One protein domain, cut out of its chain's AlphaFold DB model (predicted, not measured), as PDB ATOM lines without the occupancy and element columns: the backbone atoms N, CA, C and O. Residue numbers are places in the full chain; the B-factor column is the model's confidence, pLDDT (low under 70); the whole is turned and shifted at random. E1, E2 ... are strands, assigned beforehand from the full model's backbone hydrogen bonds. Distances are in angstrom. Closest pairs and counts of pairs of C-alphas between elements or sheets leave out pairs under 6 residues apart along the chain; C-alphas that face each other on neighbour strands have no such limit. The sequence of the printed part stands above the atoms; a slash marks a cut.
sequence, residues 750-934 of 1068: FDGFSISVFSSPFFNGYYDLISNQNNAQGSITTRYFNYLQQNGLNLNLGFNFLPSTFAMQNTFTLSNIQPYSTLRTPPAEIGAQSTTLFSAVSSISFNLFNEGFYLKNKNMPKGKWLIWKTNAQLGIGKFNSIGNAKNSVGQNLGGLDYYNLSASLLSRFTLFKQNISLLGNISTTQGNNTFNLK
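What this domain is: This is residues 750 to 934 of the 1068 residues of an uncharacterized protein of Fluviispira multicolorata (UniProt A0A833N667). A single antiparallel sheet of long strands is curled like part of a barrel, an open trough whose two edge strands, E1 and E7, stay apart. E1 to E5 bend along their course, and the turn of the E1 and E2 hairpin and that of the E4 and E5 hairpin lie at opposite ends of the longest axis. The printed part has 185 residues with no named helix and seven named strands, E1 to E7, which lie side by side in chain order; the class is all strand. The whole is only just loose, close to extended, with a radius of gyration of the C-alphas of 23.7 A, and it is elongated, spanning 79 by 51 by 29 A.

Where its parts are: The longest strand by residues is E5, residues 864 to 886, 61.9 A from first to last C-alpha; it bends by 96 degrees at residue 883. E4, residues 834 to 855, is 59.2 A long and bends by 61 degrees at residue 837. E3, residues 806 to 819, is 39.7 A long. E2, residues 780 to 801, is 56.0 A long and bends by 76 degrees at residue 793. E1, residues 752 to 771, is 52.3 A long and begins with C-alpha 752 at (193.815, 171.928, 191.342). E6, residues 897 to 911, is 46.9 A long. E7, residues 914 to 929, is 46.6 A long and ends with C-alpha 929 at (214.007, 145.092, 188.352).

How they stand to each other: The sheet runs E1 E2 E3 E4 E5 E6 E7 as a meander, each strand the antiparallel neighbour of the one before, and each such pair is a hairpin. E4 and E5 stand at 172 degrees between their directions, with N 842 and O 876 2.8 A apart. Toward one edge, E3 and E4 stand at 151 degrees, with N 811 and O 841 at 2.8 A. E2 and E3 stand at 139 degrees, with N 795 and O 812 at 2.8 A. E1 and E2 stand at 162 degrees, with N 756 and O 794 at 2.8 A. Toward the other edge, E5 and E6 stand at 167 degrees, with N 873 and O 904 at 2.8 A. E6 and E7 stand at 175 degrees, with N 905 and O 920 at 2.8 A. From edge to edge the strands' lines turn by 72 degrees and the way across the sheet turns by 107 degrees; it is twisted.

The domain as a whole: The two C-alphas farthest apart, those of Asn 774 and Pro 861, are 80.5 A from each other. The printed part has no cut. The link from E3 to E4, residues 820 to 833, is long; those from E2 to E3 and from E6 to E7 are tight. The mean pLDDT of the printed part is 75.5, and 62 residues are under 70, among them residues 771 to 785, 821 to 830 and 854 to 865.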
ATOM      1  N   PHE A 750     196.823 177.235 193.537       51.78
ATOM      2  CA  PHE A 750     196.813 175.780 193.526       51.78
ATOM      3  C   PHE A 750     195.875 175.419 192.380       51.78
ATOM      4  O   PHE A 750     194.664 175.540 192.552       51.78
ATOM      5  N   ASP A 751     196.404 175.091 191.199       61.41
ATOM      6  CA  ASP A 751     195.569 174.989 189.985       61.41
ATOM      7  C   ASP A 751     194.515 173.896 190.108       61.41
ATOM      8  O   ASP A 751     193.451 173.956 189.492       61.41
ATOM      9  N   GLY A 752     194.788 172.916 190.962       69.44
ATOM     10  CA  GLY A 752     193.815 171.928 191.342       69.44
ATOM     11  C   GLY A 752     194.438 170.657 191.868       69.44
ATOM     12  O   GLY A 752     195.649 170.433 191.801       69.44
ATOM     13  N   PHE A 753     193.565 169.799 192.375       81.06
ATOM     14  CA  PHE A 753     193.890 168.405 192.590       81.06
ATOM     15  C   PHE A 753     192.860 167.540 191.882       81.06
ATOM     16  O   PHE A 753     191.685 167.891 191.782       81.06
ATOM     17  N   SER A 754     193.293 166.382 191.411       82.06
ATOM     18  CA  SER A 754     192.395 165.357 190.898       82.06
ATOM     19  C   SER A 754     192.701 164.049 191.598       82.06
ATOM     20  O   SER A 754     193.851 163.616 191.618       82.06
ATOM     21  N   ILE A 755     191.679 163.446 192.193       86.00
ATOM     22  CA  ILE A 755     191.732 162.090 192.725       86.00
ATOM     23  C   ILE A 755     190.917 161.226 191.782       86.00
ATOM     24  O   ILE A 755     189.730 161.485 191.603       86.00
ATOM     25  N   SER A 756     191.516 160.193 191.203       85.12
ATOM     26  CA  SER A 756     190.803 159.273 190.325       85.12
ATOM     27  C   SER A 756     191.012 157.814 190.698       85.12
ATOM     28  O   SER A 756     192.094 157.400 191.100       85.12
ATOM     29  N   VAL A 757     189.945 157.034 190.554       85.00
ATOM     30  CA  VAL A 757     189.994 155.583 190.402       85.00
ATOM     31  C   VAL A 757     190.033 155.320 188.906       85.00
ATOM     32  O   VAL A 757     189.174 155.807 188.168       85.00
ATOM     33  N   PHE A 758     191.017 154.572 188.437       83.06
ATOM     34  CA  PHE A 758     191.173 154.306 187.015       83.06
ATOM     35  C   PHE A 758     191.369 152.822 186.744       83.06
ATOM     36  O   PHE A 758     191.879 152.072 187.578       83.06
ATOM     37  N   SER A 759     190.971 152.437 185.538       78.19
ATOM     38  CA  SER A 759     191.292 151.165 184.919       78.19
ATOM     39  C   SER A 759     191.753 151.471 183.504       78.19
ATOM     40  O   SER A 759     191.042 152.150 182.761       78.19
ATOM     41  N   SER A 760     192.964 151.050 183.157       75.38
ATOM     42  CA  SER A 760     193.543 151.317 181.844       75.38
ATOM     43  C   SER A 760     194.400 150.150 181.362       75.38
ATOM     44  O   SER A 760     195.080 149.518 182.180       75.38
ATOM     45  N   PRO A 761     194.441 149.881 180.047       69.69
ATOM     46  CA  PRO A 761     195.443 148.991 179.485       69.69
ATOM     47  C   PRO A 761     196.844 149.609 179.641       69.69
ATOM     48  O   PRO A 761     197.051 150.794 179.385       69.69
ATOM     49  N   PHE A 762     197.815 148.796 180.046       75.00
ATOM     50  CA  PHE A 762     199.213 149.157 180.257       75.00
ATOM     51  C   PHE A 762     200.102 148.292 179.363       75.00
ATOM     52  O   PHE A 762     200.165 147.076 179.532       75.00
ATOM     53  N   PHE A 763     200.784 148.893 178.390       71.19
ATOM     54  CA  PHE A 763     201.671 148.144 177.500       71.19
ATOM     55  C   PHE A 763     202.930 147.676 178.245       71.19
ATOM     56  O   PHE A 763     203.650 148.483 178.824       71.19
ATOM     57  N   ASN A 764     203.211 146.374 178.205       71.56
ATOM     58  CA  ASN A 764     204.322 145.722 178.908       71.56
ATOM     59  C   ASN A 764     205.317 145.063 177.929       71.56
ATOM     60  O   ASN A 764     205.857 143.976 178.173       71.56
ATOM     61  N   GLY A 765     205.537 145.725 176.789       66.25
ATOM     62  CA  GLY A 765     206.482 145.310 175.755       66.25
ATOM     63  C   GLY A 765     205.918 144.306 174.745       66.25
ATOM     64  O   GLY A 765     204.755 143.903 174.797       66.25
ATOM     65  N   TYR A 766     206.768 143.902 173.802       66.19
ATOM     66  CA  TYR A 766     206.462 142.885 172.797       66.19
ATOM     67  C   TYR A 766     207.501 141.756 172.827       66.19
ATOM     68  O   TYR A 766     208.602 141.928 173.349       66.19
ATOM     69  N   TYR A 767     207.137 140.601 172.272       68.25
ATOM     70  CA  TYR A 767     207.936 139.377 172.289       68.25
ATOM     71  C   TYR A 767     207.946 138.754 170.908       68.25
ATOM     72  O   TYR A 767     206.889 138.515 170.330       68.25
ATOM     73  N   ASP A 768     209.134 138.450 170.412       63.91
ATOM     74  CA  ASP A 768     209.315 137.742 169.156       63.91
ATOM     75  C   ASP A 768     209.504 136.253 169.458       63.91
ATOM     76  O   ASP A 768     210.502 135.824 170.034       63.91
ATOM     77  N   LEU A 769     208.500 135.456 169.106       65.75
ATOM     78  CA  LEU A 769     208.523 134.003 169.205       65.75
ATOM     79  C   LEU A 769     209.053 133.448 167.887       65.75
ATOM     80  O   LEU A 769     208.357 133.440 166.872       65.75
ATOM     81  N   ILE A 770     210.307 133.006 167.907       71.44
ATOM     82  CA  ILE A 770     210.963 132.403 166.750       71.44
ATOM     83  C   ILE A 770     210.578 130.922 166.709       71.44
ATOM     84  O   ILE A 770     211.074 130.106 167.485       71.44
ATOM     85  N   SER A 771     209.665 130.573 165.805       66.00
ATOM     86  CA  SER A 771     209.300 129.186 165.527       66.00
ATOM     87  C   SER A 771     210.292 128.599 164.522       66.00
ATOM     88  O   SER A 771     210.186 128.848 163.318       66.00
ATOM     89  N   ASN A 772     211.228 127.778 165.004       59.91
ATOM     90  CA  ASN A 772     212.068 126.946 164.144       59.91
ATOM     91  C   ASN A 772     211.240 125.759 163.635       59.91
ATOM     92  O   ASN A 772     211.181 124.713 164.280       59.91
ATOM     93  N   GLN A 773     210.575 125.913 162.489       53.75
ATOM     94  CA  GLN A 773     210.076 124.751 161.755       53.75
ATOM     95  C   GLN A 773     211.250 124.080 161.030       53.75
ATOM     96  O   GLN A 773     212.130 124.754 160.501       53.75
ATOM     97  N   ASN A 774     211.294 122.747 161.071       51.75
ATOM     98  CA  ASN A 774     212.415 121.919 160.620       51.75
ATOM     99  C   ASN A 774     213.001 122.344 159.250       51.75
ATOM    100  O   ASN A 774     212.364 122.192 158.213       51.75
ATOM    101  N   ASN A 775     214.245 122.832 159.284       52.81
ATOM    102  CA  ASN A 775     215.338 122.786 158.295       52.81
ATOM    103  C   ASN A 775     215.109 123.017 156.781       52.81
ATOM    104  O   ASN A 775     216.038 122.766 156.018       52.81
ATOM    105  N   ALA A 776     213.982 123.555 156.307       53.81
ATOM    106  CA  ALA A 776     213.875 123.948 154.886       53.81
ATOM    107  C   ALA A 776     213.083 125.235 154.594       53.81
ATOM    108  O   ALA A 776     213.152 125.752 153.481       53.81
ATOM    109  N   GLN A 777     212.378 125.798 155.574       53.31
ATOM    110  CA  GLN A 777     211.681 127.079 155.452       53.31
ATOM    111  C   GLN A 777     212.090 127.953 156.634       53.31
ATOM    112  O   GLN A 777     212.040 127.505 157.775       53.31
ATOM    113  N   GLY A 778     212.594 129.155 156.336       55.94
ATOM    114  CA  GLY A 778     213.206 130.062 157.310       55.94
ATOM    115  C   GLY A 778     212.359 130.281 158.567       55.94
ATOM    116  O   GLY A 778     211.138 130.143 158.548       55.94
ATOM    117  N   SER A 779     213.027 130.622 159.669       58.94
ATOM    118  CA  SER A 779     212.393 130.846 160.968       58.94
ATOM    119  C   SER A 779     211.237 131.847 160.866       58.94
ATOM    120  O   SER A 779     211.446 132.991 160.457       58.94
ATOM    121  N   ILE A 780     210.030 131.437 161.261       61.84
ATOM    122  CA  ILE A 780     208.881 132.345 161.335       61.84
ATOM    123  C   ILE A 780     208.925 133.030 162.697       61.84
ATOM    124  O   ILE A 780     208.706 132.396 163.731       61.84
ATOM    125  N   THR A 781     209.194 134.331 162.695       62.09
ATOM    126  CA  THR A 781     209.105 135.169 163.890       62.09
ATOM    127  C   THR A 781     207.666 135.647 164.054       62.09
ATOM    128  O   THR A 781     207.168 136.428 163.248       62.09
ATOM    129  N   THR A 782     206.978 135.169 165.090       61.72
ATOM    130  CA  THR A 782     205.640 135.653 165.459       61.72
ATOM    131  C   THR A 782     205.774 136.676 166.578       61.72
ATOM    132  O   THR A 782     206.234 136.336 167.665       61.72
ATOM    133  N   ARG A 783     205.363 137.922 166.331       62.81
ATOM    134  CA  ARG A 783     205.408 138.997 167.327       62.81
ATOM    135  C   ARG A 783     204.140 139.030 168.180       62.81
ATOM    136  O   ARG A 783     203.033 139.085 167.653       62.81
ATOM    137  N   TYR A 784     204.309 139.059 169.496       66.00
ATOM    138  CA  TYR A 784     203.246 139.148 170.493       66.00
ATOM    139  C   TYR A 784     203.340 140.477 171.235       66.00
ATOM    140  O   TYR A 784     204.361 140.763 171.852       66.00
ATOM    141  N   PHE A 785     202.274 141.273 171.218       68.12
ATOM    142  CA  PHE A 785     202.174 142.497 172.015       68.12
ATOM    143  C   PHE A 785     201.539 142.169 173.365       68.12
ATOM    144  O   PHE A 785     200.441 141.616 173.409       68.12
ATOM    145  N   ASN A 786     202.226 142.493 174.460       71.25
ATOM    146  CA  ASN A 786     201.737 142.216 175.801       71.25
ATOM    147  C   ASN A 786     201.130 143.471 176.424       71.25
ATOM    148  O   ASN A 786     201.815 144.475 176.622       71.25
ATOM    149  N   TYR A 787     199.854 143.382 176.772       74.75
ATOM    150  CA  TYR A 787     199.139 144.405 177.520       74.75
ATOM    151  C   TYR A 787     198.754 143.831 178.880       74.75
ATOM    152  O   TYR A 787     198.357 142.674 178.991       74.75
ATOM    153  N   LEU A 788     198.883 144.650 179.914       79.25
ATOM    154  CA  LEU A 788     198.418 144.386 181.266       79.25
ATOM    155  C   LEU A 788     197.211 145.272 181.561       79.25
ATOM    156  O   LEU A 788     197.028 146.317 180.943       79.25
ATOM    157  N   GLN A 789     196.398 144.878 182.528       81.50
ATOM    158  CA  GLN A 789     195.372 145.736 183.097       81.50
ATOM    159  C   GLN A 789     195.949 146.443 184.323       81.50
ATOM    160  O   GLN A 789     196.426 145.789 185.251       81.50
ATOM    161  N   GLN A 790     195.912 147.774 184.330       84.56
ATOM    162  CA  GLN A 790     196.319 148.599 185.463       84.56
ATOM    163  C   GLN A 790     195.079 149.219 186.106       84.56
ATOM    164  O   GLN A 790     194.428 150.077 185.515       84.56
ATOM    165  N   ASN A 791     194.778 148.797 187.333       86.25
ATOM    166  CA  ASN A 791     193.650 149.279 188.127       86.25
ATOM    167  C   ASN A 791     194.182 150.002 189.358       86.25
ATOM    168  O   ASN A 791     194.954 149.416 190.115       86.25
ATOM    169  N   GLY A 792     193.797 151.250 189.605       89.25
ATOM    170  CA  GLY A 792     194.423 151.995 190.690       89.25
ATOM    171  C   GLY A 792     193.745 153.279 191.115       89.25
ATOM    172  O   GLY A 792     192.698 153.669 190.607       89.25
ATOM    173  N   LEU A 793     194.395 153.924 192.077       89.12
ATOM    174  CA  LEU A 793     194.116 155.263 192.562       89.12
ATOM    175  C   LEU A 793     195.223 156.199 192.083       89.12
ATOM    176  O   LEU A 793     196.403 155.883 192.239       89.12
ATOM    177  N   ASN A 794     194.851 157.347 191.536       89.12
ATOM    178  CA  ASN A 794     195.773 158.391 191.119       89.12
ATOM    179  C   ASN A 794     195.428 159.715 191.815       89.12
ATOM    180  O   ASN A 794     194.265 160.106 191.861       89.12
ATOM    181  N   LEU A 795     196.435 160.401 192.347       89.44
ATOM    182  CA  LEU A 795     196.351 161.754 192.882       89.44
ATOM    183  C   LEU A 795     197.260 162.665 192.055       89.44
ATOM    184  O   LEU A 795     198.481 162.555 192.131       89.44
ATOM    185  N   ASN A 796     196.663 163.597 191.321       85.56
ATOM    186  CA  ASN A 796     197.370 164.634 190.577       85.56
ATOM    187  C   ASN A 796     197.266 165.969 191.316       85.56
ATOM    188  O   ASN A 796     196.173 166.361 191.716       85.56
ATOM    189  N   LEU A 797     198.387 166.670 191.466       84.50
ATOM    190  CA  LEU A 797     198.514 167.985 192.092       84.50
ATOM    191  C   LEU A 797     199.221 168.930 191.112       84.50
ATOM    192  O   LEU A 797     200.330 168.625 190.670       84.50
ATOM    193  N   GLY A 798     198.602 170.062 190.780       80.50
ATOM    194  CA  GLY A 798     199.179 171.082 189.897       80.50
ATOM    195  C   GLY A 798     199.468 172.390 190.633       80.50
ATOM    196  O   GLY A 798     198.613 172.887 191.367       80.50
ATOM    197  N   PHE A 799     200.664 172.938 190.426       76.94
ATOM    198  CA  PHE A 799     201.115 174.204 190.999       76.94
ATOM    199  C   PHE A 799     201.751 175.093 189.926       76.94
ATOM    200  O   PHE A 799     202.888 174.869 189.524       76.94
ATOM    201  N   ASN A 800     201.061 176.141 189.508       67.00
ATOM    202  CA  ASN A 800     201.602 177.223 188.703       67.00
ATOM    203  C   ASN A 800     201.974 178.371 189.637       67.00
ATOM    204  O   ASN A 800     201.137 178.901 190.370       67.00
ATOM    205  N   PHE A 801     203.234 178.782 189.602       63.38
ATOM    206  CA  PHE A 801     203.706 179.925 190.369       63.38
ATOM    207  C   PHE A 801     203.645 181.160 189.477       63.38
ATOM    208  O   PHE A 801     203.874 181.063 188.274       63.38
ATOM    209  N   LEU A 802     203.280 182.309 190.053       52.09
ATOM    210  CA  LEU A 802     203.150 183.564 189.317       52.09
ATOM    211  C   LEU A 802     204.363 184.485 189.548       52.09
ATOM    212  O   LEU A 802     204.799 184.604 190.694       52.09
ATOM    213  N   PRO A 803     204.878 185.165 188.498       57.34
ATOM    214  CA  PRO A 803     204.453 185.081 187.089       57.34
ATOM    215  C   PRO A 803     204.642 183.661 186.535       57.34
ATOM    216  O   PRO A 803     205.486 182.947 187.057       57.34
ATOM    217  N   SER A 804     203.840 183.248 185.537       57.75
ATOM    218  CA  SER A 804     203.721 181.869 184.999       57.75
ATOM    219  C   SER A 804     204.973 181.361 184.265       57.75
ATOM    220  O   SER A 804     204.912 180.662 183.252       57.75
ATOM    221  N   THR A 805     206.138 181.743 184.766       67.25
ATOM    222  CA  THR A 805     207.460 181.308 184.359       67.25
ATOM    223  C   THR A 805     207.840 179.973 184.976       67.25
ATOM    224  O   THR A 805     208.807 179.378 184.514       67.25
ATOM    225  N   PHE A 806     207.092 179.494 185.973       77.00
ATOM    226  CA  PHE A 806     207.377 178.255 186.681       77.00
ATOM    227  C   PHE A 806     206.095 177.479 186.994       77.00
ATOM    228  O   PHE A 806     205.145 178.028 187.554       77.00
ATOM    229  N   ALA A 807     206.086 176.192 186.666       80.56
ATOM    230  CA  ALA A 807     205.009 175.282 187.024       80.56
ATOM    231  C   ALA A 807     205.552 173.926 187.478       80.56
ATOM    232  O   ALA A 807     206.597 173.467 187.022       80.56
ATOM    233  N   MET A 808     204.824 173.282 188.381       84.69
ATOM    234  CA  MET A 808     205.147 171.983 188.947       84.69
ATOM    235  C   MET A 808     203.899 171.103 188.955       84.69
ATOM    236  O   MET A 808     202.855 171.488 189.479       84.69
ATOM    237  N   GLN A 809     204.010 169.896 188.417       86.62
ATOM    238  CA  GLN A 809     202.953 168.889 188.449       86.62
ATOM    239  C   GLN A 809     203.460 167.659 189.187       86.62
ATOM    240  O   GLN A 809     204.561 167.187 188.926       86.62
ATOM    241  N   ASN A 810     202.666 167.139 190.119       88.69
ATOM    242  CA  ASN A 810     202.989 165.935 190.872       88.69
ATOM    243  C   ASN A 810     201.857 164.923 190.738       88.69
ATOM    244  O   ASN A 810     200.691 165.258 190.915       88.69
ATOM    245  N   THR A 811     202.217 163.676 190.484       88.94
ATOM    246  CA  THR A 811     201.310 162.558 190.269       88.94
ATOM    247  C   THR A 811     201.734 161.416 191.179       88.94
ATOM    248  O   THR A 811     202.851 160.916 191.079       88.94
ATOM    249  N   PHE A 812     200.839 160.990 192.064       91.00
ATOM    250  CA  PHE A 812     201.033 159.830 192.929       91.00
ATOM    251  C   PHE A 812     200.038 158.753 192.537       91.00
ATOM    252  O   PHE A 812     198.831 158.964 192.612       91.00
ATOM    253  N   THR A 813     200.524 157.585 192.139       90.50
ATOM    254  CA  THR A 813     199.674 156.481 191.699       90.50
ATOM    255  C   THR A 813     199.917 155.247 192.553       90.50
ATOM    256  O   THR A 813     201.051 154.836 192.773       90.50
ATOM    257  N   LEU A 814     198.838 154.626 193.015       92.94
ATOM    258  CA  LEU A 814     198.843 153.290 193.592       92.94
ATOM    259  C   LEU A 814     197.987 152.398 192.701       92.94
ATOM    260  O   LEU A 814     196.772 152.561 192.655       92.94
ATOM    261  N   SER A 815     198.602 151.453 192.004       91.06
ATOM    262  CA  SER A 815     197.906 150.610 191.036       91.06
ATOM    263  C   SER A 815     198.232 149.140 191.203       91.06
ATOM    264  O   SER A 815     199.388 148.769 191.342       91.06
ATOM    265  N   ASN A 816     197.226 148.290 191.108       90.62
ATOM    266  CA  ASN A 816     197.377 146.865 190.905       90.62
ATOM    267  C   ASN A 816     197.444 146.574 189.402       90.62
ATOM    268  O   ASN A 816     196.570 146.981 188.639       90.62
ATOM    269  N   ILE A 817     198.495 145.885 188.991       87.50
ATOM    270  CA  ILE A 817     198.765 145.495 187.617       87.50
ATOM    271  C   ILE A 817     198.538 143.989 187.519       87.50
ATOM    272  O   ILE A 817     199.033 143.235 188.360       87.50
ATOM    273  N   GLN A 818     197.778 143.553 186.518       86.69
ATOM    274  CA  GLN A 818     197.401 142.154 186.307       86.69
ATOM    275  C   GLN A 818     197.439 141.779 184.815       86.69
ATOM    276  O   GLN A 818     197.346 142.669 183.968       86.69
ATOM    277  N   PRO A 819     197.555 140.482 184.469       78.88
ATOM    278  CA  PRO A 819     197.422 140.029 183.090       78.88
ATOM    279  C   PRO A 819     196.054 140.399 182.524       78.88
ATOM    280  O   PRO A 819     195.039 140.318 183.214       78.88
ATOM    281  N   TYR A 820     196.032 140.778 181.257       71.88
ATOM    282  CA  TYR A 820     194.821 141.185 180.567       71.88
ATOM    283  C   TYR A 820     193.987 139.955 180.163       71.88
ATOM    284  O   TYR A 820     194.446 139.119 179.386       71.88
ATOM    285  N   SER A 821     192.783 139.808 180.723       59.28
ATOM    286  CA  SER A 821     192.039 138.535 180.782       59.28
ATOM    287  C   SER A 821     191.457 138.027 179.451       59.28
ATOM    288  O   SER A 821     191.059 136.865 179.375       59.28
ATOM    289  N   THR A 822     191.415 138.850 178.397       55.19
ATOM    290  CA  THR A 822     190.717 138.544 177.131       55.19
ATOM    291  C   THR A 822     191.630 138.246 175.934       55.19
ATOM    292  O   THR A 822     191.134 137.876 174.868       55.19
ATOM    293  N   LEU A 823     192.955 138.369 176.073       54.09
ATOM    294  CA  LEU A 823     193.921 138.082 175.003       54.09
ATOM    295  C   LEU A 823     194.708 136.798 175.307       54.09
ATOM    296  O   LEU A 823     194.928 136.453 176.465       54.09
ATOM    297  N   ARG A 824     195.082 136.065 174.244       52.53
ATOM    298  CA  ARG A 824     195.770 134.758 174.297       52.53
ATOM    299  C   ARG A 824     196.852 134.741 175.381       52.53
ATOM    300  O   ARG A 824     197.666 135.659 175.437       52.53
ATOM    301  N   THR A 825     196.874 133.674 176.182       52.66
ATOM    302  CA  THR A 825     197.858 133.448 177.249       52.66
ATOM    303  C   THR A 825     199.275 133.777 176.763       52.66
ATOM    304  O   THR A 825     199.709 133.179 175.771       52.66
ATOM    305  N   PRO A 826     199.992 134.712 177.420       54.38
ATOM    306  CA  PRO A 826     201.389 134.996 177.106       54.38
ATOM    307  C   PRO A 826     202.227 133.704 177.192       54.38
ATOM    308  O   PRO A 826     201.893 132.832 177.999       54.38
ATOM    309  N   PRO A 827     203.304 133.537 176.396       60.78
ATOM    310  CA  PRO A 827     204.212 132.397 176.539       60.78
ATOM    311  C   PRO A 827     204.725 132.225 177.983       60.78
ATOM    312  O   PRO A 827     204.715 133.159 178.790       60.78
ATOM    313  N   ALA A 828     205.159 131.002 178.309       59.09
ATOM    314  CA  ALA A 828     205.326 130.516 179.682       59.09
ATOM    315  C   ALA A 828     206.367 131.263 180.548       59.09
ATOM    316  O   ALA A 828     206.409 131.043 181.748       59.09
ATOM    317  N   GLU A 829     207.177 132.175 180.002       64.25
ATOM    318  CA  GLU A 829     208.188 132.912 180.777       64.25
ATOM    319  C   GLU A 829     208.355 134.356 180.284       64.25
ATOM    320  O   GLU A 829     209.405 134.767 179.798       64.25
ATOM    321  N   ILE A 830     207.302 135.160 180.402       68.75
ATOM    322  CA  ILE A 830     207.399 136.609 180.206       68.75
ATOM    323  C   ILE A 830     207.493 137.280 181.580       68.75
ATOM    324  O   ILE A 830     206.759 136.864 182.473       68.75
ATOM    325  N   GLY A 831     208.369 138.299 181.713       72.50
ATOM    326  CA  GLY A 831     208.694 139.104 182.914       72.50
ATOM    327  C   GLY A 831     207.501 139.637 183.729       72.50
ATOM    328  O   GLY A 831     206.399 139.129 183.624       72.50
ATOM    329  N   ALA A 832     207.658 140.649 184.586       79.50
ATOM    330  CA  ALA A 832     206.587 141.039 185.525       79.50
ATOM    331  C   ALA A 832     205.209 141.243 184.845       79.50
ATOM    332  O   ALA A 832     205.045 142.127 184.009       79.50
ATOM    333  N   GLN A 833     204.236 140.392 185.189       81.62
ATOM    334  CA  GLN A 833     202.860 140.374 184.670       81.62
ATOM    335  C   GLN A 833     201.831 140.787 185.719       81.62
ATOM    336  O   GLN A 833     200.751 141.261 185.379       81.62
ATOM    337  N   SER A 834     202.143 140.594 187.001       85.69
ATOM    338  CA  SER A 834     201.299 141.091 188.081       85.69
ATOM    339  C   SER A 834     202.110 141.671 189.224       85.69
ATOM    340  O   SER A 834     203.146 141.120 189.602       85.69
ATOM    341  N   THR A 835     201.649 142.798 189.759       90.81
ATOM    342  CA  THR A 835     202.245 143.459 190.922       90.81
ATOM    343  C   THR A 835     201.341 144.580 191.432       90.81
ATOM    344  O   THR A 835     200.551 145.135 190.677       90.81
ATOM    345  N   THR A 836     201.487 144.973 192.695       91.12
ATOM    346  CA  THR A 836     200.961 146.260 193.170       91.12
ATOM    347  C   THR A 836     202.075 147.289 193.076       91.12
ATOM    348  O   THR A 836     203.106 147.130 193.711       91.12
ATOM    349  N   LEU A 837     201.890 148.333 192.280       90.31
ATOM    350  CA  LEU A 837     202.864 149.378 192.001       90.31
ATOM    351  C   LEU A 837     202.470 150.677 192.705       90.31
ATOM    352  O   LEU A 837     201.342 151.145 192.569       90.31
ATOM    353  N   PHE A 838     203.419 151.277 193.410       92.00
ATOM    354  CA  PHE A 838     203.358 152.670 193.825       92.00
ATOM    355  C   PHE A 838     204.295 153.493 192.941       92.00
ATOM    356  O   PHE A 838     205.469 153.143 192.795       92.00
ATOM    357  N   SER A 839     203.805 154.594 192.381       90.19
ATOM    358  CA  SER A 839     204.625 155.545 191.642       90.19
ATOM    359  C   SER A 839     204.424 156.981 192.107       90.19
ATOM    360  O   SER A 839     203.339 157.385 192.526       90.19
ATOM    361  N   ALA A 840     205.506 157.748 192.036       90.31
ATOM    362  CA  ALA A 840     205.528 159.182 192.264       90.31
ATOM    363  C   ALA A 840     206.252 159.831 191.085       90.31
ATOM    364  O   ALA A 840     207.437 159.574 190.876       90.31
ATOM    365  N   VAL A 841     205.536 160.634 190.307       89.06
ATOM    366  CA  VAL A 841     206.052 161.351 189.140       89.06
ATOM    367  C   VAL A 841     205.916 162.841 189.396       89.06
ATOM    368  O   VAL A 841     204.859 163.310 189.797       89.06
ATOM    369  N   SER A 842     206.990 163.585 189.179       89.12
ATOM    370  CA  SER A 842     207.023 165.035 189.279       89.12
ATOM    371  C   SER A 842     207.552 165.604 187.972       89.12
ATOM    372  O   SER A 842     208.495 165.063 187.396       89.12
ATOM    373  N   SER A 843     206.948 166.682 187.492       89.56
ATOM    374  CA  SER A 843     207.485 167.468 186.393       89.56
ATOM    375  C   SER A 843     207.534 168.936 186.771       89.56
ATOM    376  O   SER A 843     206.663 169.455 187.467       89.56
ATOM    377  N   ILE A 844     208.590 169.599 186.324       88.44
ATOM    378  CA  ILE A 844     208.843 171.010 186.548       88.44
ATOM    379  C   ILE A 844     209.024 171.650 185.182       88.44
ATOM    380  O   ILE A 844     209.839 171.176 184.395       88.44
ATOM    381  N   SER A 845     208.288 172.717 184.893       86.12
ATOM    382  CA  SER A 845     208.425 173.473 183.654       86.12
ATOM    383  C   SER A 845     208.776 174.933 183.912       86.12
ATOM    384  O   SER A 845     208.310 175.558 184.865       86.12
ATOM    385  N   PHE A 846     209.633 175.462 183.045       85.88
ATOM    386  CA  PHE A 846     210.166 176.811 183.082       85.88
ATOM    387  C   PHE A 846     209.883 177.503 181.752       85.88
ATOM    388  O   PHE A 846     210.209 176.964 180.695       85.88
ATOM    389  N   ASN A 847     209.337 178.714 181.786       81.19
ATOM    390  CA  ASN A 847     209.329 179.594 180.621       81.19
ATOM    391  C   ASN A 847     210.652 180.369 180.616       81.19
ATOM    392  O   ASN A 847     210.823 181.316 181.384       81.19
ATOM    393  N   LEU A 848     211.604 179.916 179.803       81.94
ATOM    394  CA  LEU A 848     212.947 180.492 179.742       81.94
ATOM    395  C   LEU A 848     212.964 181.831 179.000       81.94
ATOM    396  O   LEU A 848     213.807 182.677 179.288       81.94
ATOM    397  N   PHE A 849     212.072 182.004 178.023       75.56
ATOM    398  CA  PHE A 849     212.083 183.155 177.128       75.56
ATOM    399  C   PHE A 849     210.696 183.399 176.530       75.56
ATOM    400  O   PHE A 849     210.069 182.458 176.050       75.56
ATOM    401  N   ASN A 850     210.217 184.643 176.526       79.00
ATOM    402  CA  ASN A 850     208.962 185.031 175.877       79.00
ATOM    403  C   ASN A 850     209.039 186.490 175.410       79.00
ATOM    404  O   ASN A 850     208.577 187.385 176.112       79.00
ATOM    405  N   GLU A 851     209.646 186.725 174.248       75.50
ATOM    406  CA  GLU A 851     209.922 188.075 173.740       75.50
ATOM    407  C   GLU A 851     209.304 188.326 172.364       75.50
ATOM    408  O   GLU A 851     209.195 187.431 171.522       75.50
ATOM    409  N   GLY A 852     208.935 189.583 172.114       69.69
ATOM    410  CA  GLY A 852     208.448 190.064 170.823       69.69
ATOM    411  C   GLY A 852     209.488 190.927 170.107       69.69
ATOM    412  O   GLY A 852     209.931 191.945 170.630       69.69
ATOM    413  N   PHE A 853     209.830 190.583 168.867       72.88
ATOM    414  CA  PHE A 853     210.717 191.355 167.996       72.88
ATOM    415  C   PHE A 853     209.926 192.009 166.863       72.88
ATOM    416  O   PHE A 853     209.297 191.337 166.050       72.88
ATOM    417  N   TYR A 854     209.976 193.331 166.746       61.06
ATOM    418  CA  TYR A 854     209.281 194.045 165.675       61.06
ATOM    419  C   TYR A 854     210.120 194.122 164.386       61.06
ATOM    420  O   TYR A 854     211.113 194.850 164.307       61.06
ATOM    421  N   LEU A 855     209.695 193.420 163.336       66.06
ATOM    422  CA  LEU A 855     210.302 193.418 162.004       66.06
ATOM    423  C   LEU A 855     209.732 194.555 161.137       66.06
ATOM    424  O   LEU A 855     208.551 194.573 160.778       66.06
ATOM    425  N   LYS A 856     210.578 195.525 160.764       50.97
ATOM    426  CA  LYS A 856     210.206 196.668 159.906       50.97
ATOM    427  C   LYS A 856     210.546 196.391 158.435       50.97
ATOM    428  O   LYS A 856     211.716 196.247 158.102       50.97
ATOM    429  N   ASN A 857     209.555 196.448 157.544       48.53
ATOM    430  CA  ASN A 857     209.791 196.609 156.103       48.53
ATOM    431  C   ASN A 857     209.897 198.114 155.775       48.53
ATOM    432  O   ASN A 857     209.067 198.897 156.233       48.53
ATOM    433  N   LYS A 858     210.913 198.536 155.005       44.09
ATOM    434  CA  LYS A 858     211.090 199.943 154.586       44.09
ATOM    435  C   LYS A 858     209.925 200.471 153.733       44.09
ATOM    436  O   LYS A 858     209.673 201.668 153.780       44.09
ATOM    437  N   ASN A 859     209.203 199.594 153.032       38.28
ATOM    438  CA  ASN A 859     208.177 199.968 152.052       38.28
ATOM    439  C   ASN A 859     206.733 199.745 152.537       38.28
ATOM    440  O   ASN A 859     205.801 199.874 151.749       38.28
ATOM    441  N   MET A 860     206.521 199.399 153.812       37.81
ATOM    442  CA  MET A 860     205.177 199.266 154.384       37.81
ATOM    443  C   MET A 860     205.001 200.207 155.584       37.81
ATOM    444  O   MET A 860     205.881 200.259 156.444       37.81
ATOM    445  N   PRO A 861     203.857 200.911 155.699       37.41
ATOM    446  CA  PRO A 861     203.597 201.866 156.783       37.41
ATOM    447  C   PRO A 861     203.479 201.213 158.171       37.41
ATOM    448  O   PRO A 861     203.447 201.916 159.177       37.41
ATOM    449  N   LYS A 862     203.430 199.876 158.249       46.94
ATOM    450  CA  LYS A 862     203.392 199.104 159.497       46.94
ATOM    451  C   LYS A 862     204.375 197.931 159.411       46.94
ATOM    452  O   LYS A 862     204.276 197.107 158.503       46.94
ATOM    453  N   GLY A 863     205.324 197.864 160.342       52.78
ATOM    454  CA  GLY A 863     206.087 196.647 160.635       52.78
ATOM    455  C   GLY A 863     205.244 195.624 161.403       52.78
ATOM    456  O   GLY A 863     204.086 195.885 161.738       52.78
ATOM    457  N   LYS A 864     205.803 194.438 161.631       65.81
ATOM    458  CA  LYS A 864     205.084 193.264 162.148       65.81
ATOM    459  C   LYS A 864     205.889 192.573 163.244       65.81
ATOM    460  O   LYS A 864     207.109 192.653 163.231       65.81
ATOM    461  N   TRP A 865     205.223 191.897 164.172       63.50
ATOM    462  CA  TRP A 865     205.870 191.220 165.298       63.50
ATOM    463  C   TRP A 865     206.274 189.777 164.955       63.50
ATOM    464  O   TRP A 865     205.503 189.047 164.333       63.50
ATOM    465  N   LEU A 866     207.479 189.396 165.377       75.69
ATOM    466  CA  LEU A 866     207.980 188.035 165.547       75.69
ATOM    467  C   LEU A 866     207.913 187.722 167.045       75.69
ATOM    468  O   LEU A 866     208.592 188.389 167.817       75.69
ATOM    469  N   ILE A 867     207.132 186.738 167.469       76.25
ATOM    470  CA  ILE A 867     207.070 186.325 168.879       76.25
ATOM    471  C   ILE A 867     207.938 185.084 169.051       76.25
ATOM    472  O   ILE A 867     207.806 184.141 168.276       76.25
ATOM    473  N   TRP A 868     208.817 185.064 170.046       82.19
ATOM    474  CA  TRP A 868     209.663 183.919 170.363       82.19
ATOM    475  C   TRP A 868     209.416 183.468 171.802       82.19
ATOM    476  O   TRP A 868     209.652 184.222 172.743       82.19
ATOM    477  N   LYS A 869     208.962 182.221 171.960       83.69
ATOM    478  CA  LYS A 869     208.720 181.574 173.250       83.69
ATOM    479  C   LYS A 869     209.553 180.304 173.409       83.69
ATOM    480  O   LYS A 869     209.538 179.467 172.511       83.69
ATOM    481  N   THR A 870     210.200 180.106 174.553       87.06
ATOM    482  CA  THR A 870     210.952 178.884 174.872       87.06
ATOM    483  C   THR A 870     210.571 178.350 176.246       87.06
ATOM    484  O   THR A 870     210.748 179.030 177.252       87.06
ATOM    485  N   ASN A 871     210.101 177.104 176.292       86.00
ATOM    486  CA  ASN A 871     209.771 176.389 177.519       86.00
ATOM    487  C   ASN A 871     210.726 175.207 177.708       86.00
ATOM    488  O   ASN A 871     210.920 174.426 176.778       86.00
ATOM    489  N   ALA A 872     211.273 175.045 178.907       89.81
ATOM    490  CA  ALA A 872     211.998 173.848 179.319       89.81
ATOM    491  C   ALA A 872     211.159 173.051 180.316       89.81
ATOM    492  O   ALA A 872     210.457 173.641 181.133       89.81
ATOM    493  N   GLN A 873     211.237 171.726 180.280       89.81
ATOM    494  CA  GLN A 873     210.568 170.852 181.235       89.81
ATOM    495  C   GLN A 873     211.512 169.736 181.677       89.81
ATOM    496  O   GLN A 873     212.232 169.163 180.868       89.81
ATOM    497  N   LEU A 874     211.500 169.429 182.969       89.69
ATOM    498  CA  LEU A 874     212.245 168.339 183.589       89.69
ATOM    499  C   LEU A 874     211.253 167.418 184.293       89.69
ATOM    500  O   LEU A 874     210.409 167.892 185.049       89.69
ATOM    501  N   GLY A 875     211.338 166.117 184.048       89.56
ATOM    502  CA  GLY A 875     210.492 165.096 184.655       89.56
ATOM    503  C   GLY A 875     211.312 164.070 185.428       89.56
ATOM    504  O   GLY A 875     212.380 163.650 184.989       89.56
ATOM    505  N   ILE A 876     210.806 163.659 186.590       88.56
ATOM    506  CA  ILE A 876     211.382 162.606 187.426       88.56
ATOM    507  C   ILE A 876     210.248 161.712 187.921       88.56
ATOM    508  O   ILE A 876     209.307 162.185 188.550       88.56
ATOM    509  N   GLY A 877     210.347 160.410 187.681       88.69
ATOM    510  CA  GLY A 877     209.422 159.396 188.170       88.69
ATOM    511  C   GLY A 877     210.140 158.320 188.972       88.69
ATOM    512  O   GLY A 877     211.208 157.870 188.576       88.69
ATOM    513  N   LYS A 878     209.551 157.873 190.080       90.12
ATOM    514  CA  LYS A 878     209.996 156.713 190.864       90.12
ATOM    515  C   LYS A 878     208.869 155.696 190.939       90.12
ATOM    516  O   LYS A 878     207.735 156.068 191.226       90.12
ATOM    517  N   PHE A 879     209.189 154.425 190.724       88.50
ATOM    518  CA  PHE A 879     208.239 153.323 190.642       88.50
ATOM    519  C   PHE A 879     208.737 152.164 191.508       88.50
ATOM    520  O   PHE A 879     209.837 151.663 191.291       88.50
ATOM    521  N   ASN A 880     207.935 151.746 192.487       89.44
ATOM    522  CA  ASN A 880     208.268 150.672 193.421       89.44
ATOM    523  C   ASN A 880     207.108 149.683 193.527       89.44
ATOM    524  O   ASN A 880     205.964 150.103 193.718       89.44
ATOM    525  N   SER A 881     207.376 148.379 193.476       88.88
ATOM    526  CA  SER A 881     206.342 147.405 193.815       88.88
ATOM    527  C   SER A 881     206.173 147.240 195.324       88.88
ATOM    528  O   SER A 881     207.128 147.193 196.099       88.88
ATOM    529  N   ILE A 882     204.926 147.079 195.744       87.12
ATOM    530  CA  ILE A 882     204.534 146.633 197.072       87.12
ATOM    531  C   ILE A 882     204.436 145.105 197.011       87.12
ATOM    532  O   ILE A 882     203.453 144.547 196.525       87.12
ATOM    533  N   GLY A 883     205.482 144.429 197.488       84.31
ATOM    534  CA  GLY A 883     205.633 142.974 197.387       84.31
ATOM    535  C   GLY A 883     206.353 142.527 196.110       84.31
ATOM    536  O   GLY A 883     206.881 143.348 195.357       84.31
ATOM    537  N   ASN A 884     206.397 141.212 195.887       85.00
ATOM    538  CA  ASN A 884     207.070 140.629 194.725       85.00
ATOM    539  C   ASN A 884     206.179 140.713 193.482       85.00
ATOM    540  O   ASN A 884     205.004 140.346 193.532       85.00
ATOM    541  N   ALA A 885     206.752 141.140 192.359       85.75
ATOM    542  CA  ALA A 885     206.129 140.967 191.057       85.75
ATOM    543  C   ALA A 885     206.169 139.492 190.639       85.75
ATOM    544  O   ALA A 885     207.101 138.766 190.996       85.75
ATOM    545  N   LYS A 886     205.172 139.049 189.871       86.75
ATOM    546  CA  LYS A 886     205.103 137.679 189.343       86.75
ATOM    547  C   LYS A 886     205.178 137.659 187.824       86.75
ATOM    548  O   LYS A 886     204.627 138.558 187.191       86.75
ATOM    549  N   ASN A 887     205.823 136.647 187.252       83.44
ATOM    550  CA  ASN A 887     205.876 136.408 185.804       83.44
ATOM    551  C   ASN A 887     204.572 135.773 185.263       83.44
ATOM    552  O   ASN A 887     203.615 135.576 186.018       83.44
ATOM    553  N   SER A 888     204.527 135.448 183.964       75.44
ATOM    554  CA  SER A 888     203.346 134.853 183.305       75.44
ATOM    555  C   SER A 888     202.933 133.475 183.839       75.44
ATOM    556  O   SER A 888     201.769 133.110 183.695       75.44
ATOM    557  N   VAL A 889     203.828 132.747 184.519       76.56
ATOM    558  CA  VAL A 889     203.549 131.462 185.200       76.56
ATOM    559  C   VAL A 889     203.415 131.590 186.721       76.56
ATOM    560  O   VAL A 889     203.327 130.591 187.432       76.56
ATOM    561  N   GLY A 890     203.373 132.816 187.251       76.94
ATOM    562  CA  GLY A 890     203.138 133.079 188.672       76.94
ATOM    563  C   GLY A 890     204.367 132.961 189.584       76.94
ATOM    564  O   GLY A 890     204.217 133.079 190.802       76.94
ATOM    565  N   GLN A 891     205.571 132.768 189.036       83.25
ATOM    566  CA  GLN A 891     206.822 132.770 189.798       83.25
ATOM    567  C   GLN A 891     207.206 134.192 190.220       83.25
ATOM    568  O   GLN A 891     207.045 135.144 189.455       83.25
ATOM    569  N   ASN A 892     207.752 134.333 191.430       83.31
ATOM    570  CA  ASN A 892     208.193 135.617 191.971       83.31
ATOM    571  C   ASN A 892     209.496 136.087 191.300       83.31
ATOM    572  O   ASN A 892     210.498 135.381 191.342       83.31
ATOM    573  N   LEU A 893     209.497 137.314 190.779       78.00
ATOM    574  CA  LEU A 893     210.650 137.986 190.164       78.00
ATOM    575  C   LEU A 893     211.347 138.988 191.111       78.00
ATOM    576  O   LEU A 893     212.239 139.722 190.700       78.00
ATOM    577  N   GLY A 894     210.933 139.040 192.382       84.25
ATOM    578  CA  GLY A 894     211.369 140.060 193.343       84.25
ATOM    579  C   GLY A 894     210.580 141.369 193.228       84.25
ATOM    580  O   GLY A 894     209.585 141.451 192.505       84.25
ATOM    581  N   GLY A 895     210.983 142.385 193.995       83.75
ATOM    582  CA  GLY A 895     210.366 143.712 193.937       83.75
ATOM    583  C   GLY A 895     210.836 144.503 192.713       83.75
ATOM    584  O   GLY A 895     212.025 144.470 192.398       83.75
ATOM    585  N   LEU A 896     209.918 145.199 192.039       84.75
ATOM    586  CA  LEU A 896     210.236 146.193 191.017       84.75
ATOM    587  C   LEU A 896     210.716 147.477 191.687       84.75
ATOM    588  O   LEU A 896     210.068 147.967 192.613       84.75
ATOM    589  N   ASP A 897     211.814 148.025 191.185       86.12
ATOM    590  CA  ASP A 897     212.351 149.308 191.620       86.12
ATOM    591  C   ASP A 897     213.069 149.981 190.444       86.12
ATOM    592  O   ASP A 897     214.143 149.535 190.016       86.12
ATOM    593  N   TYR A 898     212.459 151.045 189.915       85.25
ATOM    594  CA  TYR A 898     213.023 151.827 188.822       85.25
ATOM    595  C   TYR A 898     212.639 153.307 188.877       85.25
ATOM    596  O   TYR A 898     211.668 153.711 189.521       85.25
ATOM    597  N   TYR A 899     213.424 154.132 188.193       84.12
ATOM    598  CA  TYR A 899     213.163 155.551 187.998       84.12
ATOM    599  C   TYR A 899     213.141 155.908 186.514       84.12
ATOM    600  O   TYR A 899     213.815 155.276 185.704       84.12
ATOM    601  N   ASN A 900     212.359 156.929 186.180       83.00
ATOM    602  CA  ASN A 900     212.306 157.548 184.865       83.00
ATOM    603  C   ASN A 900     212.775 159.001 184.990       83.00
ATOM    604  O   ASN A 900     212.337 159.709 185.896       83.00
ATOM    605  N   LEU A 901     213.671 159.434 184.115       85.12
ATOM    606  CA  LEU A 901     214.110 160.824 184.026       85.12
ATOM    607  C   LEU A 901     213.818 161.321 182.620       85.12
ATOM    608  O   LEU A 901     214.107 160.608 181.660       85.12
ATOM    609  N   SER A 902     213.287 162.531 182.498       84.31
ATOM    610  CA  SER A 902     213.040 163.171 181.210       84.31
ATOM    611  C   SER A 902     213.409 164.649 181.228       84.31
ATOM    612  O   SER A 902     213.331 165.322 182.259       84.31
ATOM    613  N   ALA A 903     213.833 165.163 180.081       86.88
ATOM    614  CA  ALA A 903     214.086 166.578 179.876       86.88
ATOM    615  C   ALA A 903     213.643 166.975 178.469       86.88
ATOM    616  O   ALA A 903     214.029 166.332 177.494       86.88
ATOM    617  N   SER A 904     212.874 168.054 178.356       86.94
ATOM    618  CA  SER A 904     212.437 168.591 177.074       86.94
ATOM    619  C   SER A 904     212.618 170.102 176.978       86.94
ATOM    620  O   SER A 904     212.615 170.831 177.972       86.94
ATOM    621  N   LEU A 905     212.809 170.576 175.750       88.81
ATOM    622  CA  LEU A 905     212.963 171.981 175.403       88.81
ATOM    623  C   LEU A 905     212.127 172.271 174.157       88.81
ATOM    624  O   LEU A 905     212.409 171.737 173.086       88.81
ATOM    625  N   LEU A 906     211.121 173.129 174.293       86.88
ATOM    626  CA  LEU A 906     210.253 173.582 173.210       86.88
ATOM    627  C   LEU A 906     210.502 175.063 172.933       86.88
ATOM    628  O   LEU A 906     210.185 175.905 173.767       86.88
ATOM    629  N   SER A 907     210.986 175.395 171.743       88.75
ATOM    630  CA  SER A 907     211.117 176.764 171.251       88.75
ATOM    631  C   SER A 907     210.146 177.011 170.099       88.75
ATOM    632  O   SER A 907     210.108 176.234 169.151       88.75
ATOM    633  N   ARG A 908     209.364 178.088 170.149       86.88
ATOM    634  CA  ARG A 908     208.374 178.469 169.135       86.88
ATOM    635  C   ARG A 908     208.613 179.904 168.676       86.88
ATOM    636  O   ARG A 908     208.712 180.805 169.502       86.88
ATOM    637  N   PHE A 909     208.648 180.103 167.366       86.38
ATOM    638  CA  PHE A 909     208.774 181.384 166.681       86.38
ATOM    639  C   PHE A 909     207.512 181.635 165.862       86.38
ATOM    640  O   PHE A 909     207.183 180.831 164.994       86.38
ATOM    641  N   THR A 910     206.820 182.741 166.108       78.75
ATOM    642  CA  THR A 910     205.565 183.093 165.440       78.75
ATOM    643  C   THR A 910     205.739 184.359 164.616       78.75
ATOM    644  O   THR A 910     206.050 185.412 165.165       78.75
ATOM    645  N   LEU A 911     205.499 184.282 163.308       75.44
ATOM    646  CA  LEU A 911     205.609 185.398 162.374       75.44
ATOM    647  C   LEU A 911     204.490 185.323 161.318       75.44
ATOM    648  O   LEU A 911     204.300 184.295 160.691       75.44
ATOM    649  N   PHE A 912     203.728 186.400 161.096       66.31
ATOM    650  CA  PHE A 912     202.575 186.413 160.162       66.31
ATOM    651  C   PHE A 912     201.522 185.303 160.410       66.31
ATOM    652  O   PHE A 912     200.968 184.771 159.452       66.31
ATOM    653  N   LYS A 913     201.242 184.952 161.676       61.91
ATOM    654  CA  LYS A 913     200.423 183.781 162.075       61.91
ATOM    655  C   LYS A 913     201.021 182.408 161.691       61.91
ATOM    656  O   LYS A 913     200.391 181.394 161.963       61.91
ATOM    657  N   GLN A 914     202.220 182.365 161.110       76.25
ATOM    658  CA  GLN A 914     202.992 181.143 160.879       76.25
ATOM    659  C   GLN A 914     203.853 180.864 162.106       76.25
ATOM    660  O   GLN A 914     204.406 181.786 162.702       76.25
ATOM    661  N   ASN A 915     203.988 179.604 162.471       78.81
ATOM    662  CA  ASN A 915     204.734 179.127 163.617       78.81
ATOM    663  C   ASN A 915     205.793 178.155 163.135       78.81
ATOM    664  O   ASN A 915     205.497 177.161 162.481       78.81
ATOM    665  N   ILE A 916     207.028 178.420 163.530       85.94
ATOM    666  CA  ILE A 916     208.109 177.445 163.502       85.94
ATOM    667  C   ILE A 916     208.308 176.994 164.940       85.94
ATOM    668  O   ILE A 916     208.467 177.821 165.835       85.94
ATOM    669  N   SER A 917     208.297 175.695 165.189       84.88
ATOM    670  CA  SER A 917     208.574 175.132 166.505       84.88
ATOM    671  C   SER A 917     209.662 174.078 166.431       84.88
ATOM    672  O   SER A 917     209.721 173.297 165.487       84.88
ATOM    673  N   LEU A 918     210.525 174.098 167.436       85.81
ATOM    674  CA  LEU A 918     211.630 173.187 167.660       85.81
ATOM    675  C   LEU A 918     211.407 172.553 169.028       85.81
ATOM    676  O   LEU A 918     211.412 173.261 170.031       85.81
ATOM    677  N   LEU A 919     211.189 171.248 169.074       84.31
ATOM    678  CA  LEU A 919     211.064 170.480 170.307       84.31
ATOM    679  C   LEU A 919     212.193 169.457 170.356       84.31
ATOM    680  O   LEU A 919     212.351 168.685 169.418       84.31
ATOM    681  N   GLY A 920     212.946 169.431 171.447       85.50
ATOM    682  CA  GLY A 920     213.849 168.335 171.786       85.50
ATOM    683  C   GLY A 920     213.385 167.670 173.074       85.50
ATOM    684  O   GLY A 920     212.975 168.367 173.997       85.50
ATOM    685  N   ASN A 921     213.445 166.344 173.143       83.19
ATOM    686  CA  ASN A 921     213.145 165.559 174.335       83.19
ATOM    687  C   ASN A 921     214.153 164.417 174.472       83.19
ATOM    688  O   ASN A 921     214.577 163.838 173.469       83.19
ATOM    689  N   ILE A 922     214.515 164.094 175.707       83.06
ATOM    690  CA  ILE A 922     215.376 162.972 176.064       83.06
ATOM    691  C   ILE A 922     214.846 162.315 177.336       83.06
ATOM    692  O   ILE A 922     214.491 163.014 178.287       83.06
ATOM    693  N   SER A 923     214.797 160.984 177.375       82.62
ATOM    694  CA  SER A 923     214.401 160.242 178.574       82.62
ATOM    695  C   SER A 923     215.177 158.947 178.779       82.62
ATOM    696  O   SER A 923     215.809 158.410 177.869       82.62
ATOM    697  N   THR A 924     215.159 158.451 180.014       81.62
ATOM    698  CA  THR A 924     215.747 157.163 180.398       81.62
ATOM    699  C   THR A 924     214.947 156.508 181.505       81.62
ATOM    700  O   THR A 924     214.443 157.187 182.405       81.62
ATOM    701  N   THR A 925     214.903 155.180 181.472       79.25
ATOM    702  CA  THR A 925     214.354 154.339 182.532       79.25
ATOM    703  C   THR A 925     215.461 153.428 183.061       79.25
ATOM    704  O   THR A 925     216.087 152.695 182.297       79.25
ATOM    705  N   GLN A 926     215.736 153.477 184.368       78.81
ATOM    706  CA  GLN A 926     216.842 152.744 185.001       78.81
ATOM    707  C   GLN A 926     216.392 152.083 186.315       78.81
ATOM    708  O   GLN A 926     215.584 152.648 187.050       78.81
ATOM    709  N   GLY A 927     216.913 150.891 186.630       76.69
ATOM    710  CA  GLY A 927     216.555 150.142 187.843       76.69
ATOM    711  C   GLY A 927     217.047 148.691 187.841       76.69
ATOM    712  O   GLY A 927     217.511 148.193 186.817       76.69
ATOM    713  N   ASN A 928     216.946 148.018 188.993       61.28
ATOM    714  CA  ASN A 928     217.447 146.646 189.185       61.28
ATOM    715  C   ASN A 928     216.406 145.564 188.856       61.28
ATOM    716  O   ASN A 928     216.785 144.416 188.664       61.28
ATOM    717  N   ASN A 929     215.125 145.938 188.765       66.62
ATOM    718  CA  ASN A 929     214.007 145.092 188.352       66.62
ATOM    719  C   ASN A 929     212.924 145.988 187.740       66.62
ATOM    720  O   ASN A 929     212.210 146.696 188.455       66.62
ATOM    721  N   THR A 930     212.815 145.985 186.417       66.25
ATOM    722  CA  THR A 930     211.791 146.730 185.681       66.25
ATOM    723  C   THR A 930     210.724 145.762 185.171       66.25
ATOM    724  O   THR A 930     210.956 144.562 185.016       66.25
ATOM    725  N   PHE A 931     209.548 146.285 184.834       68.44
ATOM    726  CA  PHE A 931     208.752 145.666 183.770       68.44
ATOM    727  C   PHE A 931     209.616 145.516 182.498       68.44
ATOM    728  O   PHE A 931     210.701 146.096 182.418       68.44
ATOM    729  N   ASN A 932     209.155 144.827 181.451       61.62
ATOM    730  CA  ASN A 932     209.904 144.761 180.176       61.62
ATOM    731  C   ASN A 932     209.915 146.099 179.391       61.62
ATOM    732  O   ASN A 932     210.088 146.140 178.175       61.62
ATOM    733  N   LEU A 933     209.759 147.208 180.112       57.06
ATOM    734  CA  LEU A 933     209.878 148.592 179.695       57.06
ATOM    735  C   LEU A 933     211.365 148.945 179.558       57.06
ATOM    736  O   LEU A 933     211.954 149.596 180.417       57.06
ATOM    737  N   LYS A 934     211.996 148.502 178.473       57.50
ATOM    738  CA  LYS A 934     213.083 149.310 177.905       57.50
ATOM    739  C   LYS A 934     212.465 150.603 177.365       57.50
ATOM    740  O   LYS A 934     211.268 150.619 177.083       57.50
TER     741      LYS A 934